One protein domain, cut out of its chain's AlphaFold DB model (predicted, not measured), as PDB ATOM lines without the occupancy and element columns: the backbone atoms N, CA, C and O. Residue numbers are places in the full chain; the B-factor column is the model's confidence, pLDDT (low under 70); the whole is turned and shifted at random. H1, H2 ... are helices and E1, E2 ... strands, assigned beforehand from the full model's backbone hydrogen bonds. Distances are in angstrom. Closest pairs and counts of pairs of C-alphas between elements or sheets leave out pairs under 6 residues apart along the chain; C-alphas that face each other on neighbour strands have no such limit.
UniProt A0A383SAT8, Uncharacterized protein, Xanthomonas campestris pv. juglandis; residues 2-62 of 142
ATOM      1  N   THR A   2       6.706 -39.568  20.543       88.94
ATOM      2  CA  THR A   2       7.225 -39.881  19.194       88.94
ATOM      3  C   THR A   2       6.682 -41.196  18.627       88.94
ATOM      4  O   THR A   2       6.597 -41.357  17.411       88.94
ATOM      5  N   ASN A   3       6.249 -42.120  19.488       90.75
ATOM      6  CA  ASN A   3       5.746 -43.446  19.122       90.75
ATOM      7  C   ASN A   3       4.281 -43.681  19.537       90.75
ATOM      8  O   ASN A   3       3.904 -44.800  19.875       90.75
ATOM      9  N   HIS A   4       3.438 -42.645  19.463       86.50
ATOM     10  CA  HIS A   4       2.054 -42.670  19.955       86.50
ATOM     11  C   HIS A   4       1.254 -43.911  19.528       86.50
ATOM     12  O   HIS A   4       0.737 -44.632  20.370       86.50
ATOM     13  N   LYS A   5       1.236 -44.236  18.228       86.31
ATOM     14  CA  LYS A   5       0.483 -45.393  17.698       86.31
ATOM     15  C   LYS A   5       0.914 -46.752  18.268       86.31
ATOM     16  O   LYS A   5       0.184 -47.721  18.110       86.31
ATOM     17  N   GLN A   6       2.119 -46.843  18.826       88.19
ATOM     18  CA  GLN A   6       2.702 -48.091  19.314       88.19
ATOM     19  C   GLN A   6       2.472 -48.276  20.814       88.19
ATOM     20  O   GLN A   6       2.386 -49.412  21.262       88.19
ATOM     21  N   CYS A   7       2.377 -47.179  21.570       88.56
ATOM     22  CA  CYS A   7       2.363 -47.224  23.028       88.56
ATOM     23  C   CYS A   7       1.043 -46.751  23.662       88.56
ATOM     24  O   CYS A   7       0.907 -46.877  24.871       88.56
ATOM     25  N   THR A   8       0.064 -46.241  22.897       88.50
ATOM     26  CA  THR A   8      -1.243 -45.812  23.438       88.50
ATOM     27  C   THR A   8      -2.393 -46.743  23.035       88.50
ATOM     28  O   THR A   8      -2.353 -47.374  21.973       88.50
ATOM     29  N   PRO A   9      -3.443 -46.870  23.870       87.19
ATOM     30  CA  PRO A   9      -4.621 -47.642  23.521       87.19
ATOM     31  C   PRO A   9      -5.440 -46.930  22.443       87.19
ATOM     32  O   PRO A   9      -5.570 -45.702  22.435       87.19
ATOM     33  N   ILE A  10      -6.017 -47.733  21.552       86.12
ATOM     34  CA  ILE A  10      -6.963 -47.303  20.524       86.12
ATOM     35  C   ILE A  10      -8.363 -47.649  21.017       86.12
ATOM     36  O   ILE A  10      -8.611 -48.780  21.441       86.12
ATOM     37  N   GLU A  11      -9.265 -46.677  20.960       84.06
ATOM     38  CA  GLU A  11     -10.676 -46.890  21.239       84.06
ATOM     39  C   GLU A  11     -11.250 -47.835  20.160       84.06
ATOM     40  O   GLU A  11     -11.114 -47.558  18.964       84.06
ATOM     41  N   PRO A  12     -11.822 -48.987  20.547       80.69
ATOM     42  CA  PRO A  12     -12.124 -50.071  19.613       80.69
ATOM     43  C   PRO A  12     -13.283 -49.792  18.645       80.69
ATOM     44  O   PRO A  12     -13.383 -50.487  17.636       80.69
ATOM     45  N   ILE A  13     -14.158 -48.820  18.921       84.38
ATOM     46  CA  ILE A  13     -15.347 -48.527  18.106       84.38
ATOM     47  C   ILE A  13     -15.041 -47.427  17.082       84.38
ATOM     48  O   ILE A  13     -15.268 -47.594  15.885       84.38
ATOM     49  N   ALA A  14     -14.517 -46.301  17.546       83.69
ATOM     50  CA  ALA A  14     -14.160 -45.130  16.763       83.69
ATOM     51  C   ALA A  14     -12.772 -45.249  16.115       83.69
ATOM     52  O   ALA A  14     -12.459 -44.484  15.204       83.69
ATOM     53  N   GLY A  15     -11.924 -46.179  16.572       81.12
ATOM     54  CA  GLY A  15     -10.574 -46.373  16.036       81.12
ATOM     55  C   GLY A  15      -9.629 -45.202  16.319       81.12
ATOM     56  O   GLY A  15      -8.605 -45.055  15.649       81.12
ATOM     57  N   VAL A  16      -9.969 -44.348  17.288       80.50
ATOM     58  CA  VAL A  16      -9.179 -43.170  17.659       80.50
ATOM     59  C   VAL A  16      -8.247 -43.495  18.820       80.50
ATOM     60  O   VAL A  16      -8.590 -44.264  19.713       80.50
ATOM     61  N   GLY A  17      -7.047 -42.918  18.811       75.00
ATOM     62  CA  GLY A  17      -6.144 -43.025  19.953       75.00
ATOM     63  C   GLY A  17      -6.746 -42.342  21.179       75.00
ATOM     64  O   GLY A  17      -7.347 -41.272  21.064       75.00
ATOM     65  N   SER A  18      -6.571 -42.956  22.344       69.69
ATOM     66  CA  SER A  18      -6.852 -42.301  23.620       69.69
ATOM     67  C   SER A  18      -6.007 -41.033  23.751       69.69
ATOM     68  O   SER A  18      -4.803 -41.033  23.483       69.69
ATOM     69  N   LYS A  19      -6.652 -39.930  24.136       66.75
ATOM     70  CA  LYS A  19      -5.935 -38.726  24.543       66.75
ATOM     71  C   LYS A  19      -5.342 -39.012  25.929       66.75
ATOM     72  O   LYS A  19      -6.102 -39.452  26.792       66.75
ATOM     73  N   PRO A  20      -4.033 -38.815  26.150       64.94
ATOM     74  CA  PRO A  20      -3.475 -38.860  27.493       64.94
ATOM     75  C   PRO A  20      -4.215 -37.883  28.404       64.94
ATOM     76  O   PRO A  20      -4.611 -36.808  27.940       64.94
ATOM     77  N   ASP A  21      -4.376 -38.239  29.679       63.12
ATOM     78  CA  ASP A  21      -4.737 -37.240  30.680       63.12
ATOM     79  C   ASP A  21      -3.693 -36.121  30.614       63.12
ATOM     80  O   ASP A  21      -2.487 -36.375  30.535       63.12
ATOM     81  N   GLU A  22      -4.165 -34.878  30.537       62.41
ATOM     82  CA  GLU A  22      -3.286 -33.714  30.514       62.41
ATOM     83  C   GLU A  22      -2.718 -33.523  31.921       62.41
ATOM     84  O   GLU A  22      -3.312 -32.845  32.754       62.41
ATOM     85  N   ASP A  23      -1.578 -34.155  32.182       64.56
ATOM     86  CA  ASP A  23      -0.710 -33.828  33.307       64.56
ATOM     87  C   ASP A  23       0.510 -33.056  32.794       64.56
ATOM     88  O   ASP A  23       0.951 -33.221  31.650       64.56
ATOM     89  N   GLY A  24       1.029 -32.160  33.620       71.69
ATOM     90  CA  GLY A  24       2.045 -31.207  33.211       71.69
ATOM     91  C   GLY A  24       2.990 -30.880  34.348       71.69
ATOM     92  O   GLY A  24       2.590 -30.712  35.496       71.69
ATOM     93  N   ILE A  25       4.266 -30.731  34.011       80.50
ATOM     94  CA  ILE A  25       5.266 -30.258  34.962       80.50
ATOM     95  C   ILE A  25       4.979 -28.774  35.222       80.50
ATOM     96  O   ILE A  25       4.984 -27.987  34.268       80.50
ATOM     97  N   PRO A  26       4.712 -28.356  36.472       82.44
ATOM     98  CA  PRO A  26       4.445 -26.958  36.769       82.44
ATOM     99  C   PRO A  26       5.691 -26.112  36.493       82.44
ATOM    100  O   PRO A  26       6.792 -26.425  36.945       82.44
ATOM    101  N   ILE A  27       5.507 -25.017  35.758       84.94
ATOM    102  CA  ILE A  27       6.570 -24.080  35.387       84.94
ATOM    103  C   ILE A  27       6.224 -22.706  35.962       84.94
ATOM    104  O   ILE A  27       5.111 -22.204  35.795       84.94
ATOM    105  N   HIS A  28       7.193 -22.075  36.624       88.31
ATOM    106  CA  HIS A  28       7.031 -20.753  37.225       88.31
ATOM    107  C   HIS A  28       7.919 -19.727  36.521       88.31
ATOM    108  O   HIS A  28       9.135 -19.889  36.441       88.31
ATOM    109  N   LEU A  29       7.302 -18.663  35.997       90.56
ATOM    110  CA  LEU A  29       8.008 -17.543  35.378       90.56
ATOM    111  C   LEU A  29       8.451 -16.549  36.450       90.56
ATOM    112  O   LEU A  29       7.636 -15.852  37.050       90.56
ATOM    113  N   GLU A  30       9.757 -16.438  36.653       93.81
ATOM    114  CA  GLU A  30      10.340 -15.501  37.601       93.81
ATOM    115  C   GLU A  30      10.677 -14.181  36.909       93.81
ATOM    116  O   GLU A  30      11.454 -14.131  35.951       93.81
ATOM    117  N   LYS A  31      10.121 -13.075  37.411       94.38
ATOM    118  CA  LYS A  31      10.448 -11.738  36.911       94.38
ATOM    119  C   LYS A  31      11.895 -11.389  37.273       94.38
ATOM    120  O   LYS A  31      12.228 -11.264  38.447       94.38
ATOM    121  N   ARG A  32      12.752 -11.207  36.267       93.88
ATOM    122  CA  ARG A  32      14.152 -10.774  36.437       93.88
ATOM    123  C   ARG A  32      14.319  -9.267  36.276       93.88
ATOM    124  O   ARG A  32      15.092  -8.661  37.005       93.88
ATOM    125  N   TYR A  33      13.578  -8.669  35.343       92.88
ATOM    126  CA  TYR A  33      13.594  -7.231  35.051       92.88
ATOM    127  C   TYR A  33      12.181  -6.734  34.716       92.88
ATOM    128  O   TYR A  33      11.223  -7.504  34.757       92.88
ATOM    129  N   ALA A  34      12.029  -5.453  34.362       90.94
ATOM    130  CA  ALA A  34      10.726  -4.837  34.086       90.94
ATOM    131  C   ALA A  34       9.854  -5.641  33.096       90.94
ATOM    132  O   ALA A  34       8.676  -5.859  33.379       90.94
ATOM    133  N   SER A  35      10.447  -6.124  31.997       91.88
ATOM    134  CA  SER A  35       9.787  -6.873  30.913       91.88
ATOM    135  C   SER A  35      10.423  -8.240  30.632       91.88
ATOM    136  O   SER A  35      10.169  -8.844  29.592       91.88
ATOM    137  N   THR A  36      11.274  -8.736  31.533       95.75
ATOM    138  CA  THR A  36      12.004  -9.996  31.338       95.75
ATOM    139  C   THR A  36      11.650 -10.983  32.430       95.75
ATOM    140  O   THR A  36      11.847 -10.706  33.617       95.75
ATOM    141  N   TYR A  37      11.182 -12.149  32.001       94.94
ATOM    142  CA  TYR A  37      10.849 -13.284  32.846       94.94
ATOM    143  C   TYR A  37      11.732 -14.463  32.445       94.94
ATOM    144  O   TYR A  37      12.061 -14.616  31.268       94.94
ATOM    145  N   VAL A  38      12.147 -15.261  33.421       94.81
ATOM    146  CA  VAL A  38      13.001 -16.434  33.219       94.81
ATOM    147  C   VAL A  38      12.373 -17.619  33.927       94.81
ATOM    148  O   VAL A  38      11.780 -17.473  34.992       94.81
ATOM    149  N   THR A  39      12.498 -18.793  33.328       93.19
ATOM    150  CA  THR A  39      12.110 -20.057  33.940       93.19
ATOM    151  C   THR A  39      13.031 -21.166  33.454       93.19
ATOM    152  O   THR A  39      13.658 -21.027  32.399       93.19
ATOM    153  N   THR A  40      13.105 -22.245  34.223       92.38
ATOM    154  CA  THR A  40      13.856 -23.448  33.876       92.38
ATOM    155  C   THR A  40      12.870 -24.532  33.484       92.38
ATOM    156  O   THR A  40      11.895 -24.784  34.190       92.38
ATOM    157  N   ILE A  41      13.133 -25.171  32.349       90.88
ATOM    158  CA  ILE A  41      12.359 -26.304  31.852       90.88
ATOM    159  C   ILE A  41      13.270 -27.521  31.715       90.88
ATOM    160  O   ILE A  41      14.422 -27.396  31.296       90.88
ATOM    161  N   TYR A  42      12.743 -28.696  32.039       89.94
ATOM    162  CA  TYR A  42      13.456 -29.964  31.914       89.94
ATOM    163  C   TYR A  42      13.004 -30.642  30.628       89.94
ATOM    164  O   TYR A  42      11.850 -31.055  30.505       89.94
ATOM    165  N   ALA A  43      13.890 -30.707  29.634       88.88
ATOM    166  CA  ALA A  43      13.551 -31.287  28.335       88.88
ATOM    167  C   ALA A  43      13.329 -32.810  28.389       88.88
ATOM    168  O   ALA A  43      12.711 -33.374  27.490       88.88
ATOM    169  N   ASP A  44      13.828 -33.432  29.449       87.00
ATOM    170  CA  ASP A  44      13.688 -34.824  29.862       87.00
ATOM    171  C   ASP A  44      12.698 -34.995  31.025       87.00
ATOM    172  O   ASP A  44      12.619 -36.067  31.605       87.00
ATOM    173  N   GLY A  45      11.926 -33.960  31.375       85.69
ATOM    174  CA  GLY A  45      11.007 -34.038  32.510       85.69
ATOM    175  C   GLY A  45       9.824 -34.992  32.299       85.69
ATOM    176  O   GLY A  45       9.190 -35.400  33.268       85.69
ATOM    177  N   MET A  46       9.505 -35.330  31.044       85.75
ATOM    178  CA  MET A  46       8.527 -36.369  30.715       85.75
ATOM    179  C   MET A  46       9.257 -37.703  30.565       85.75
ATOM    180  O   MET A  46      10.002 -37.884  29.601       85.75
ATOM    181  N   ASP A  47       9.017 -38.623  31.497       87.38
ATOM    182  CA  ASP A  47       9.708 -39.911  31.540       87.38
ATOM    183  C   ASP A  47       9.366 -40.820  30.351       87.38
ATOM    184  O   ASP A  47       8.215 -41.004  29.954       87.38
ATOM    185  N   ASP A  48      10.378 -41.494  29.812       91.12
ATOM    186  CA  ASP A  48      10.155 -42.606  28.894       91.12
ATOM    187  C   ASP A  48       9.687 -43.835  29.698       91.12
ATOM    188  O   ASP A  48      10.494 -44.587  30.248       91.12
ATOM    189  N   ALA A  49       8.370 -44.053  29.766       89.62
ATOM    190  CA  ALA A  49       7.753 -45.119  30.561       89.62
ATOM    191  C   ALA A  49       6.612 -45.848  29.827       89.62
ATOM    192  O   ALA A  49       6.074 -45.379  28.822       89.62
ATOM    193  N   ASP A  50       6.233 -47.029  30.324       89.75
ATOM    194  CA  ASP A  50       5.065 -47.774  29.833       89.75
ATOM    195  C   ASP A  50       3.788 -47.316  30.555       89.75
ATOM    196  O   ASP A  50       3.336 -47.931  31.520       89.75
ATOM    197  N   TYR A  51       3.219 -46.205  30.089       86.44
ATOM    198  CA  TYR A  51       2.033 -45.582  30.689       86.44
ATOM    199  C   TYR A  51       0.739 -46.385  30.499       86.44
ATOM    200  O   TYR A  51      -0.228 -46.167  31.225       86.44
ATOM    201  N   TYR A  52       0.697 -47.297  29.523       87.69
ATOM    202  CA  TYR A  52      -0.543 -47.947  29.082       87.69
ATOM    203  C   TYR A  52      -0.464 -49.477  29.009       87.69
ATOM    204  O   TYR A  52      -1.390 -50.113  28.502       87.69
ATOM    205  N   VAL A  53       0.624 -50.082  29.494       88.75
ATOM    206  CA  VAL A  53       0.890 -51.529  29.393       88.75
ATOM    207  C   VAL A  53       0.897 -51.991  27.924       88.75
ATOM    208  O   VAL A  53       0.337 -53.023  27.542       88.75
ATOM    209  N   LYS A  54       1.490 -51.164  27.060       88.88
ATOM    210  CA  LYS A  54       1.621 -51.379  25.607       88.88
ATOM    211  C   LYS A  54       3.071 -51.235  25.134       88.88
ATOM    212  O   LYS A  54       3.336 -51.346  23.939       88.88
ATOM    213  N   GLY A  55       4.005 -51.045  26.064       91.12
ATOM    214  CA  GLY A  55       5.403 -50.735  25.804       91.12
ATOM    215  C   GLY A  55       5.731 -49.268  26.084       91.12
ATOM    216  O   GLY A  55       4.856 -48.425  26.259       91.12
ATOM    217  N   VAL A  56       7.029 -48.960  26.120       93.50
ATOM    218  CA  VAL A  56       7.537 -47.637  26.509       93.50
ATOM    219  C   VAL A  56       7.083 -46.553  25.526       93.50
ATOM    220  O   VAL A  56       7.425 -46.603  24.339       93.50
ATOM    221  N   CYS A  57       6.361 -45.549  26.017       91.00
ATOM    222  CA  CYS A  57       6.145 -44.301  25.298       91.00
ATOM    223  C   CYS A  57       7.388 -43.429  25.394       91.00
ATOM    224  O   CYS A  57       7.934 -43.245  26.475       91.00
ATOM    225  N   ARG A  58       7.808 -42.881  24.254       92.06
ATOM    226  CA  ARG A  58       8.981 -42.017  24.152       92.06
ATOM    227  C   ARG A  58       8.581 -40.568  23.968       92.06
ATOM    228  O   ARG A  58       7.756 -40.250  23.094       92.06
ATOM    229  N   TRP A  59       9.189 -39.682  24.740       89.62
ATOM    230  CA  TRP A  59       8.916 -38.253  24.705       89.62
ATOM    231  C   TRP A  59      10.043 -37.468  24.049       89.62
ATOM    232  O   TRP A  59      11.190 -37.885  23.957       89.62
ATOM    233  N   GLU A  60       9.666 -36.322  23.499       90.75
ATOM    234  CA  GLU A  60      10.602 -35.349  22.962       90.75
ATOM    235  C   GLU A  60       9.966 -33.975  23.138       90.75
ATOM    236  O   GLU A  60       8.805 -33.780  22.763       90.75
ATOM    237  N   LEU A  61      10.724 -33.029  23.691       90.75
ATOM    238  CA  LEU A  61      10.297 -31.642  23.779       90.75
ATOM    239  C   LEU A  61      10.360 -30.980  22.393       90.75
ATOM    240  O   LEU A  61      11.435 -30.799  21.810       90.75
ATOM    241  N   THR A  62       9.192 -30.606  21.867       91.69
ATOM    242  CA  THR A  62       9.048 -30.028  20.520       91.69
ATOM    243  C   THR A  62       8.739 -28.538  20.507       91.69
ATOM    244  O   THR A  62       9.010 -27.880  19.504       91.69
TER     245      THR A  62
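Overview. This is residues 2 to 62 of the 142 residues of an uncharacterized protein of Xanthomonas campestris pv. juglandis (UniProt A0A383SAT8). What is seen first? There is little regular structure: a long, thin rod has the small hairpin E1 and E2 at one end and the short helix H1 toward the other, with unnamed residues 8 to 29 leading to the hairpin and 39 to 62 leading back. How is it made? The 61 printed residues hold H1, E1, E2 in that order, 11 residues in named elements, class mixed, the sheet antiparallel. How large? It is extended, radius of gyration of the C-alphas 16.5 A, spanning 53 by 22 by 16 A.

Arrangement. How do the strands pair? E1, residues 30 to 33, and E2, residues 36 to 38, form an antiparallel hairpin, 146 degrees between directions. N 30 and O 38, 2.8 A apart, are within hydrogen-bond range. And the helix? H1, residues 4 to 7, is apart from E2; it is too short for an O i to N i+4 pair, and its one O i to N i+3 pair is within range.

Along the chain. Where is H1? It begins at C-alpha 4 (2.054, -42.670, 19.955) and measures 5.5 A. And the strands? E1 measures 9.2 A; E2, 6.8 A, ends at C-alpha 38 (13.001, -16.434, 33.219).

Size, cuts and confidence. Is it continuous? The printed part has no cut; the link H1 to E1 is long, 22 residues. Where is confidence low? Residues 18 to 23 are under 70.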